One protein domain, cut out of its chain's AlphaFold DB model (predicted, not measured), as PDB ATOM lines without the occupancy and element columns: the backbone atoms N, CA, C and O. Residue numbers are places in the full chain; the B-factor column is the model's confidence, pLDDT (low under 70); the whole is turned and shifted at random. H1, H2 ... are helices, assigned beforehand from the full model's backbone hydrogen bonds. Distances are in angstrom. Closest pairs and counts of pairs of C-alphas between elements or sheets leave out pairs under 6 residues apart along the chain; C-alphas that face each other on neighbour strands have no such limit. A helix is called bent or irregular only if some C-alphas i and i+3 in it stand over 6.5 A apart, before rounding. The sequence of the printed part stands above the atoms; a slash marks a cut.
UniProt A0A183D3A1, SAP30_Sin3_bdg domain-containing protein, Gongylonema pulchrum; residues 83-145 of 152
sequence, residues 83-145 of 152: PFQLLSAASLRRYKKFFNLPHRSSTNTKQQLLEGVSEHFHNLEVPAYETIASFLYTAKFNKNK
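What this domain is: This is residues 83 to 145 of the 152 residues of the protein "SAP30_Sin3_bdg domain-containing protein" of Gongylonema pulchrum (UniProt A0A183D3A1). A small body of helices H1, H2 and H3 stands at one end, and the longest helix, H4, sticks out from it as a free arm on an extended link, touching no other helix. In the body, H1 and H2 both pack on H3, and a long loop joins H2 to H3. The printed part has 63 residues, with four named helices in the order H1, H2, H3, H4 and no named strand; its class is all helix. The whole is loose, with a radius of gyration of the C-alphas of 13.5 A, and elongated, spanning 37 by 23 by 20 A.

How they stand to each other: H4, residues 128 to 141, belongs to the stretch that stands free, residues 121 to 145. It is apart from H3, residues 110 to 122, although a tight link of 5 residues joins the two. H3 touches H2, residues 89 to 98, with 10 pairs of C-alphas within 8 A; the closest C-alphas are those of Ala 89 and Lys 110, 5.4 A apart. H2 and H3 run the same way at a steep tilt of 43 degrees. H3 also touches H1, residues 83 to 86, with residues 114 to 118 alone; the closest C-alphas are those of Phe 84 and Leu 114, 6.5 A apart. H1 and H2 are only just apart, their closest C-alphas 8.1 A from each other. H4 is apart from H1 and H2 too. In H2, H3 and H4 every O i to N i+4 pair is within hydrogen-bond range; H1 is too short for such a pair, and its one O i to N i+3 pair is not within range.

Where its parts are: H4 runs 20.0 A from C-alpha 128 at (39.733, -28.721, 82.041) to C-alpha 141 at (23.337, -36.936, 73.996). H3, with 13 residues, is 18.3 A long from first to last C-alpha, and H2, with 10 residues, is 14.3 A long. H1 has 4 residues and begins at C-alpha 83, at (31.480, -12.655, 75.437). It is irregular, but only just: C-alphas 83 and 86 are 6.9 A apart.

The domain as a whole: The two C-alphas farthest apart are those of Ser 106 and Lys 140, at 38.4 A. Without the stretch that stands free, the body has 38 residues and spans 22 by 18 by 17 A, with a radius of gyration of 8.7 A. The printed part has no cut. The link from H2 to H3, with 11 residues, is long; the link from H1 to H2 is tight, with 2 residues. The mean pLDDT of the printed part is 85.5, and the model's confidence is low, under 70, at residues 103 to 107 and 142 to 145.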
ATOM      1  N   PRO A  83      32.119 -11.636  76.271       81.81
ATOM      2  CA  PRO A  83      31.480 -12.655  75.437       81.81
ATOM      3  C   PRO A  83      29.995 -12.838  75.779       81.81
ATOM      4  O   PRO A  83      29.216 -13.354  74.978       81.81
ATOM      5  N   PHE A  84      29.570 -12.364  76.952       88.25
ATOM      6  CA  PHE A  84      28.199 -12.439  77.437       88.25
ATOM      7  C   PHE A  84      27.286 -11.320  76.910       88.25
ATOM      8  O   PHE A  84      26.079 -11.371  77.142       88.25
ATOM      9  N   GLN A  85      27.798 -10.334  76.159       88.25
ATOM     10  CA  GLN A  85      26.982  -9.230  75.619       88.25
ATOM     11  C   GLN A  85      25.856  -9.699  74.687       88.25
ATOM     12  O   GLN A  85      24.755  -9.125  74.692       88.25
ATOM     13  N   LEU A  86      26.108 -10.773  73.936       89.38
ATOM     14  CA  LEU A  86      25.141 -11.365  73.013       89.38
ATOM     15  C   LEU A  86      24.040 -12.166  73.736       89.38
ATOM     16  O   LEU A  86      23.002 -12.461  73.146       89.38
ATOM     17  N   LEU A  87      24.217 -12.490  75.024       89.94
ATOM     18  CA  LEU A  87      23.231 -13.255  75.784       89.94
ATOM     19  C   LEU A  87      21.977 -12.431  76.108       89.94
ATOM     20  O   LEU A  87      22.007 -11.221  76.362       89.94
ATOM     21  N   SER A  88      20.839 -13.127  76.145       91.38
ATOM     22  CA  SER A  88      19.571 -12.549  76.586       91.38
ATOM     23  C   SER A  88      19.567 -12.303  78.101       91.38
ATOM     24  O   SER A  88      20.214 -13.017  78.871       91.38
ATOM     25  N   ALA A  89      18.750 -11.353  78.562       89.62
ATOM     26  CA  ALA A  89      18.557 -11.126  79.996       89.62
ATOM     27  C   ALA A  89      17.963 -12.351  80.727       89.62
ATOM     28  O   ALA A  89      18.131 -12.495  81.936       89.62
ATOM     29  N   ALA A  90      17.257 -13.249  80.028       90.75
ATOM     30  CA  ALA A  90      16.771 -14.502  80.610       90.75
ATOM     31  C   ALA A  90      17.920 -15.490  80.868       90.75
ATOM     32  O   ALA A  90      17.994 -16.074  81.949       90.75
ATOM     33  N   SER A  91      18.849 -15.618  79.918       91.00
ATOM     34  CA  SER A  91      20.038 -16.467  80.050       91.00
ATOM     35  C   SER A  91      20.936 -15.995  81.194       91.00
ATOM     36  O   SER A  91      21.338 -16.802  82.027       91.00
ATOM     37  N   LEU A  92      21.169 -14.681  81.300       91.25
ATOM     38  CA  LEU A  92      21.958 -14.102  82.393       91.25
ATOM     39  C   LEU A  92      21.297 -14.327  83.765       91.25
ATOM     40  O   LEU A  92      21.965 -14.682  84.733       91.25
ATOM     41  N   ARG A  93      19.962 -14.204  83.850       90.44
ATOM     42  CA  ARG A  93      19.212 -14.533  85.076       90.44
ATOM     43  C   ARG A  93      19.309 -16.013  85.439       90.44
ATOM     44  O   ARG A  93      19.435 -16.333  86.619       90.44
ATOM     45  N   ARG A  94      19.272 -16.911  84.448       90.81
ATOM     46  CA  ARG A  94      19.452 -18.350  84.679       90.81
ATOM     47  C   ARG A  94      20.844 -18.650  85.229       90.81
ATOM     48  O   ARG A  94      20.930 -19.379  86.208       90.81
ATOM     49  N   TYR A  95      21.892 -18.048  84.662       91.31
ATOM     50  CA  TYR A  95      23.257 -18.175  85.182       91.31
ATOM     51  C   TYR A  95      23.335 -17.719  86.643       91.31
ATOM     52  O   TYR A  95      23.770 -18.474  87.508       91.31
ATOM     53  N   LYS A  96      22.811 -16.520  86.937       90.12
ATOM     54  CA  LYS A  96      22.749 -15.978  88.302       90.12
ATOM     55  C   LYS A  96      22.052 -16.928  89.281       90.12
ATOM     56  O   LYS A  96      22.518 -17.071  90.405       90.12
ATOM     57  N   LYS A  97      20.934 -17.546  88.876       89.19
ATOM     58  CA  LYS A  97      20.190 -18.509  89.706       89.19
ATOM     59  C   LYS A  97      20.964 -19.814  89.899       89.19
ATOM     60  O   LYS A  97      20.936 -20.360  90.987       89.19
ATOM     61  N   PHE A  98      21.625 -20.316  88.861       88.69
ATOM     62  CA  PHE A  98      22.343 -21.589  88.922       88.69
ATOM     63  C   PHE A  98      23.544 -21.530  89.874       88.69
ATOM     64  O   PHE A  98      23.738 -22.434  90.675       88.69
ATOM     65  N   PHE A  99      24.303 -20.434  89.828       88.31
ATOM     66  CA  PHE A  99      25.480 -20.228  90.676       88.31
ATOM     67  C   PHE A  99      25.184 -19.435  91.960       88.31
ATOM     68  O   PHE A  99      26.109 -19.070  92.677       88.31
ATOM     69  N   ASN A 100      23.909 -19.142  92.255       88.12
ATOM     70  CA  ASN A 100      23.478 -18.362  93.423       88.12
ATOM     71  C   ASN A 100      24.303 -17.077  93.651       88.12
ATOM     72  O   ASN A 100      24.670 -16.762  94.784       88.12
ATOM     73  N   LEU A 101      24.590 -16.328  92.576       86.06
ATOM     74  CA  LEU A 101      25.455 -15.146  92.657       86.06
ATOM     75  C   LEU A 101      24.906 -14.139  93.685       86.06
ATOM     76  O   LEU A 101      23.710 -13.801  93.622       86.06
ATOM     77  N   PRO A 102      25.761 -13.617  94.589       76.56
ATOM     78  CA  PRO A 102      25.354 -12.662  95.606       76.56
ATOM     79  C   PRO A 102      24.737 -11.415  94.971       76.56
ATOM     80  O   PRO A 102      25.148 -10.924  93.915       76.56
ATOM     81  N   HIS A 103      23.681 -10.916  95.603       65.19
ATOM     82  CA  HIS A 103      22.848  -9.865  95.045       65.19
ATOM     83  C   HIS A 103      23.530  -8.497  95.186       65.19
ATOM     84  O   HIS A 103      23.295  -7.781  96.153       65.19
ATOM     85  N   ARG A 104      24.388  -8.127  94.225       60.62
ATOM     86  CA  ARG A 104      25.089  -6.830  94.264       60.62
ATOM     87  C   ARG A 104      24.189  -5.633  93.915       60.62
ATOM     88  O   ARG A 104      24.494  -4.508  94.293       60.62
ATOM     89  N   SER A 105      23.058  -5.859  93.243       55.53
ATOM     90  CA  SER A 105      22.058  -4.829  92.937       55.53
ATOM     91  C   SER A 105      20.645  -5.414  92.917       55.53
ATOM     92  O   SER A 105      20.389  -6.397  92.220       55.53
ATOM     93  N   SER A 106      19.707  -4.788  93.638       58.78
ATOM     94  CA  SER A 106      18.267  -5.117  93.597       58.78
ATOM     95  C   SER A 106      17.642  -4.913  92.214       58.78
ATOM     96  O   SER A 106      16.630  -5.519  91.859       58.78
ATOM     97  N   THR A 107      18.303  -4.111  91.386       61.88
ATOM     98  CA  THR A 107      17.989  -3.894  89.985       61.88
ATOM     99  C   THR A 107      18.580  -5.018  89.118       61.88
ATOM    100  O   THR A 107      19.770  -5.319  89.154       61.88
ATOM    101  N   ASN A 108      17.709  -5.698  88.361       75.19
ATOM    102  CA  ASN A 108      18.038  -6.809  87.452       75.19
ATOM    103  C   ASN A 108      18.177  -6.305  86.002       75.19
ATOM    104  O   ASN A 108      17.603  -6.875  85.069       75.19
ATOM    105  N   THR A 109      18.879  -5.190  85.802       87.19
ATOM    106  CA  THR A 109      19.110  -4.675  84.444       87.19
ATOM    107  C   THR A 109      20.104  -5.572  83.700       87.19
ATOM    108  O   THR A 109      20.962  -6.211  84.313       87.19
ATOM    109  N   LYS A 110      20.010  -5.634  82.362       88.38
ATOM    110  CA  LYS A 110      20.903  -6.477  81.541       88.38
ATOM    111  C   LYS A 110      22.385  -6.165  81.800       88.38
ATOM    112  O   LYS A 110      23.180  -7.091  81.876       88.38
ATOM    113  N   GLN A 111      22.727  -4.886  81.963       88.56
ATOM    114  CA  GLN A 111      24.099  -4.426  82.209       88.56
ATOM    115  C   GLN A 111      24.641  -4.909  83.561       88.56
ATOM    116  O   GLN A 111      25.722  -5.477  83.618       88.56
ATOM    117  N   GLN A 112      23.860  -4.782  84.638       88.31
ATOM    118  CA  GLN A 112      24.280  -5.250  85.967       88.31
ATOM    119  C   GLN A 112      24.426  -6.770  86.033       88.31
ATOM    120  O   GLN A 112      25.343  -7.285  86.668       88.31
ATOM    121  N   LEU A 113      23.530  -7.497  85.358       89.12
ATOM    122  CA  LEU A 113      23.648  -8.945  85.233       89.12
ATOM    123  C   LEU A 113      24.911  -9.334  84.465       89.12
ATOM    124  O   LEU A 113      25.580 -10.283  84.849       89.12
ATOM    125  N   LEU A 114      25.230  -8.613  83.392       90.81
ATOM    126  CA  LEU A 114      26.412  -8.874  82.585       90.81
ATOM    127  C   LEU A 114      27.701  -8.663  83.380       90.81
ATOM    128  O   LEU A 114      28.567  -9.531  83.337       90.81
ATOM    129  N   GLU A 115      27.791  -7.572  84.141       89.00
ATOM    130  CA  GLU A 115      28.950  -7.286  84.990       89.00
ATOM    131  C   GLU A 115      29.165  -8.395  86.028       89.00
ATOM    132  O   GLU A 115      30.228  -9.010  86.074       89.00
ATOM    133  N   GLY A 116      28.118  -8.744  86.787       88.75
ATOM    134  CA  GLY A 116      28.221  -9.781  87.817       88.75
ATOM    135  C   GLY A 116      28.514 -11.178  87.259       88.75
ATOM    136  O   GLY A 116      29.253 -11.946  87.871       88.75
ATOM    137  N   VAL A 117      27.966 -11.519  86.088       90.69
ATOM    138  CA  VAL A 117      28.277 -12.786  85.403       90.69
ATOM    139  C   VAL A 117      29.726 -12.796  84.918       90.69
ATOM    140  O   VAL A 117      30.397 -13.814  85.066       90.69
ATOM    141  N   SER A 118      30.218 -11.683  84.371       90.56
ATOM    142  CA  SER A 118      31.598 -11.570  83.886       90.56
ATOM    143  C   SER A 118      32.612 -11.730  85.010       90.56
ATOM    144  O   SER A 118      33.550 -12.512  84.877       90.56
ATOM    145  N   GLU A 119      32.399 -11.016  86.115       90.00
ATOM    146  CA  GLU A 119      33.259 -11.058  87.297       90.00
ATOM    147  C   GLU A 119      33.332 -12.479  87.865       90.00
ATOM    148  O   GLU A 119      34.416 -13.023  88.069       90.00
ATOM    149  N   HIS A 120      32.177 -13.128  88.045       91.19
ATOM    150  CA  HIS A 120      32.125 -14.499  88.544       91.19
ATOM    151  C   HIS A 120      32.780 -15.500  87.586       91.19
ATOM    152  O   HIS A 120      33.503 -16.388  88.028       91.19
ATOM    153  N   PHE A 121      32.556 -15.362  86.277       91.19
ATOM    154  CA  PHE A 121      33.126 -16.273  85.285       91.19
ATOM    155  C   PHE A 121      34.657 -16.229  85.266       91.19
ATOM    156  O   PHE A 121      35.288 -17.268  85.113       91.19
ATOM    157  N   HIS A 122      35.257 -15.050  85.451       89.38
ATOM    158  CA  HIS A 122      36.715 -14.902  85.495       89.38
ATOM    159  C   HIS A 122      37.336 -15.548  86.741       89.38
ATOM    160  O   HIS A 122      38.472 -16.008  86.683       89.38
ATOM    161  N   ASN A 123      36.584 -15.615  87.841       90.31
ATOM    162  CA  ASN A 123      37.015 -16.227  89.099       90.31
ATOM    163  C   ASN A 123      36.665 -17.724  89.191       90.31
ATOM    164  O   ASN A 123      36.880 -18.343  90.231       90.31
ATOM    165  N   LEU A 124      36.078 -18.303  88.140       89.88
ATOM    166  CA  LEU A 124      35.606 -19.680  88.150       89.88
ATOM    167  C   LEU A 124      36.776 -20.642  87.906       89.88
ATOM    168  O   LEU A 124      37.295 -20.743  86.794       89.88
ATOM    169  N   GLU A 125      37.162 -21.396  88.928       89.81
ATOM    170  CA  GLU A 125      38.113 -22.492  88.767       89.81
ATOM    171  C   GLU A 125      37.389 -23.726  88.227       89.81
ATOM    172  O   GLU A 125      36.470 -24.251  88.862       89.81
ATOM    173  N   VAL A 126      37.785 -24.192  87.039       88.81
ATOM    174  CA  VAL A 126      37.168 -25.366  86.414       88.81
ATOM    175  C   VAL A 126      38.232 -26.352  85.934       88.81
ATOM    176  O   VAL A 126      39.113 -25.969  85.160       88.81
ATOM    177  N   PRO A 127      38.161 -27.635  86.334       92.19
ATOM    178  CA  PRO A 127      39.063 -28.655  85.816       92.19
ATOM    179  C   PRO A 127      38.810 -28.887  84.319       92.19
ATOM    180  O   PRO A 127      37.709 -29.259  83.899       92.19
ATOM    181  N   ALA A 128      39.845 -28.684  83.500       91.25
ATOM    182  CA  ALA A 128      39.733 -28.721  82.041       91.25
ATOM    183  C   ALA A 128      39.232 -30.075  81.509       91.25
ATOM    184  O   ALA A 128      38.368 -30.114  80.635       91.25
ATOM    185  N   TYR A 129      39.741 -31.179  82.065       95.25
ATOM    186  CA  TYR A 129      39.390 -32.531  81.627       95.25
ATOM    187  C   TYR A 129      37.890 -32.820  81.785       95.25
ATOM    188  O   TYR A 129      37.208 -33.119  80.803       95.25
ATOM    189  N   GLU A 130      37.361 -32.636  82.997       92.75
ATOM    190  CA  GLU A 130      35.943 -32.863  83.309       92.75
ATOM    191  C   GLU A 130      35.023 -31.948  82.496       92.75
ATOM    192  O   GLU A 130      33.960 -32.367  82.034       92.75
ATOM    193  N   THR A 131      35.448 -30.702  82.267       93.19
ATOM    194  CA  THR A 131      34.689 -29.721  81.481       93.19
ATOM    195  C   THR A 131      34.508 -30.181  80.042       93.19
ATOM    196  O   THR A 131      33.392 -30.178  79.520       93.19
ATOM    197  N   ILE A 132      35.600 -30.599  79.395       93.94
ATOM    198  CA  ILE A 132      35.577 -31.045  78.000       93.94
ATOM    199  C   ILE A 132      34.769 -32.340  77.879       93.94
ATOM    200  O   ILE A 132      33.929 -32.451  76.983       93.94
ATOM    201  N   ALA A 133      34.974 -33.289  78.797       93.44
ATOM    202  CA  ALA A 133      34.231 -34.544  78.824       93.44
ATOM    203  C   ALA A 133      32.719 -34.301  78.973       93.44
ATOM    204  O   ALA A 133      31.921 -34.796  78.171       93.44
ATOM    205  N   SER A 134      32.328 -33.463  79.939       88.56
ATOM    206  CA  SER A 134      30.931 -33.093  80.198       88.56
ATOM    207  C   SER A 134      30.297 -32.364  79.016       88.56
ATOM    208  O   SER A 134      29.146 -32.633  78.654       88.56
ATOM    209  N   PHE A 135      31.047 -31.464  78.376       90.31
ATOM    210  CA  PHE A 135      30.600 -30.759  77.180       90.31
ATOM    211  C   PHE A 135      30.343 -31.723  76.017       90.31
ATOM    212  O   PHE A 135      29.247 -31.706  75.453       90.31
ATOM    213  N   LEU A 136      31.298 -32.603  75.691       92.69
ATOM    214  CA  LEU A 136      31.149 -33.592  74.617       92.69
ATOM    215  C   LEU A 136      29.962 -34.524  74.869       92.69
ATOM    216  O   LEU A 136      29.167 -34.772  73.959       92.69
ATOM    217  N   TYR A 137      29.820 -35.011  76.103       90.50
ATOM    218  CA  TYR A 137      28.698 -35.857  76.492       90.50
ATOM    219  C   TYR A 137      27.360 -35.130  76.289       90.50
ATOM    220  O   TYR A 137      26.463 -35.627  75.605       90.50
ATOM    221  N   THR A 138      27.240 -33.905  76.801       89.06
ATOM    222  CA  THR A 138      26.000 -33.122  76.705       89.06
ATOM    223  C   THR A 138      25.661 -32.761  75.258       89.06
ATOM    224  O   THR A 138      24.499 -32.859  74.855       89.06
ATOM    225  N   ALA A 139      26.660 -32.390  74.455       87.62
ATOM    226  CA  ALA A 139      26.486 -32.070  73.042       87.62
ATOM    227  C   ALA A 139      26.031 -33.290  72.228       87.62
ATOM    228  O   ALA A 139      25.154 -33.167  71.371       87.62
ATOM    229  N   LYS A 140      26.589 -34.471  72.523       85.88
ATOM    230  CA  LYS A 140      26.254 -35.718  71.830       85.88
ATOM    231  C   LYS A 140      24.872 -36.253  72.210       85.88
ATOM    232  O   LYS A 140      24.148 -36.708  71.327       85.88
ATOM    233  N   PHE A 141      24.505 -36.205  73.491       81.44
ATOM    234  CA  PHE A 141      23.337 -36.936  73.996       81.44
ATOM    235  C   PHE A 141      22.156 -36.052  74.408       81.44
ATOM    236  O   PHE A 141      21.013 -36.458  74.222       81.44
ATOM    237  N   ASN A 142      22.393 -34.840  74.922       67.06
ATOM    238  CA  ASN A 142      21.369 -34.111  75.677       67.06
ATOM    239  C   ASN A 142      20.859 -32.814  75.046       67.06
ATOM    240  O   ASN A 142      19.911 -32.270  75.594       67.06
ATOM    241  N   LYS A 143      21.402 -32.323  73.918       68.06
ATOM    242  CA  LYS A 143      20.871 -31.185  73.112       68.06
ATOM    243  C   LYS A 143      20.162 -30.065  73.919       68.06
ATOM    244  O   LYS A 143      19.142 -29.546  73.477       68.06
ATOM    245  N   ASN A 144      20.697 -29.676  75.083       66.88
ATOM    246  CA  ASN A 144      20.101 -28.680  75.992       66.88
ATOM    247  C   ASN A 144      18.784 -29.102  76.701       66.88
ATOM    248  O   ASN A 144      17.885 -28.284  76.895       66.88
ATOM    249  N   LYS A 145      18.648 -30.365  77.125       63.31
ATOM    250  CA  LYS A 145      17.647 -30.758  78.127       63.31
ATOM    251  C   LYS A 145      18.064 -30.194  79.480       63.31
ATOM    252  O   LYS A 145      19.043 -30.624  80.079       63.31
TER     253      LYS A 145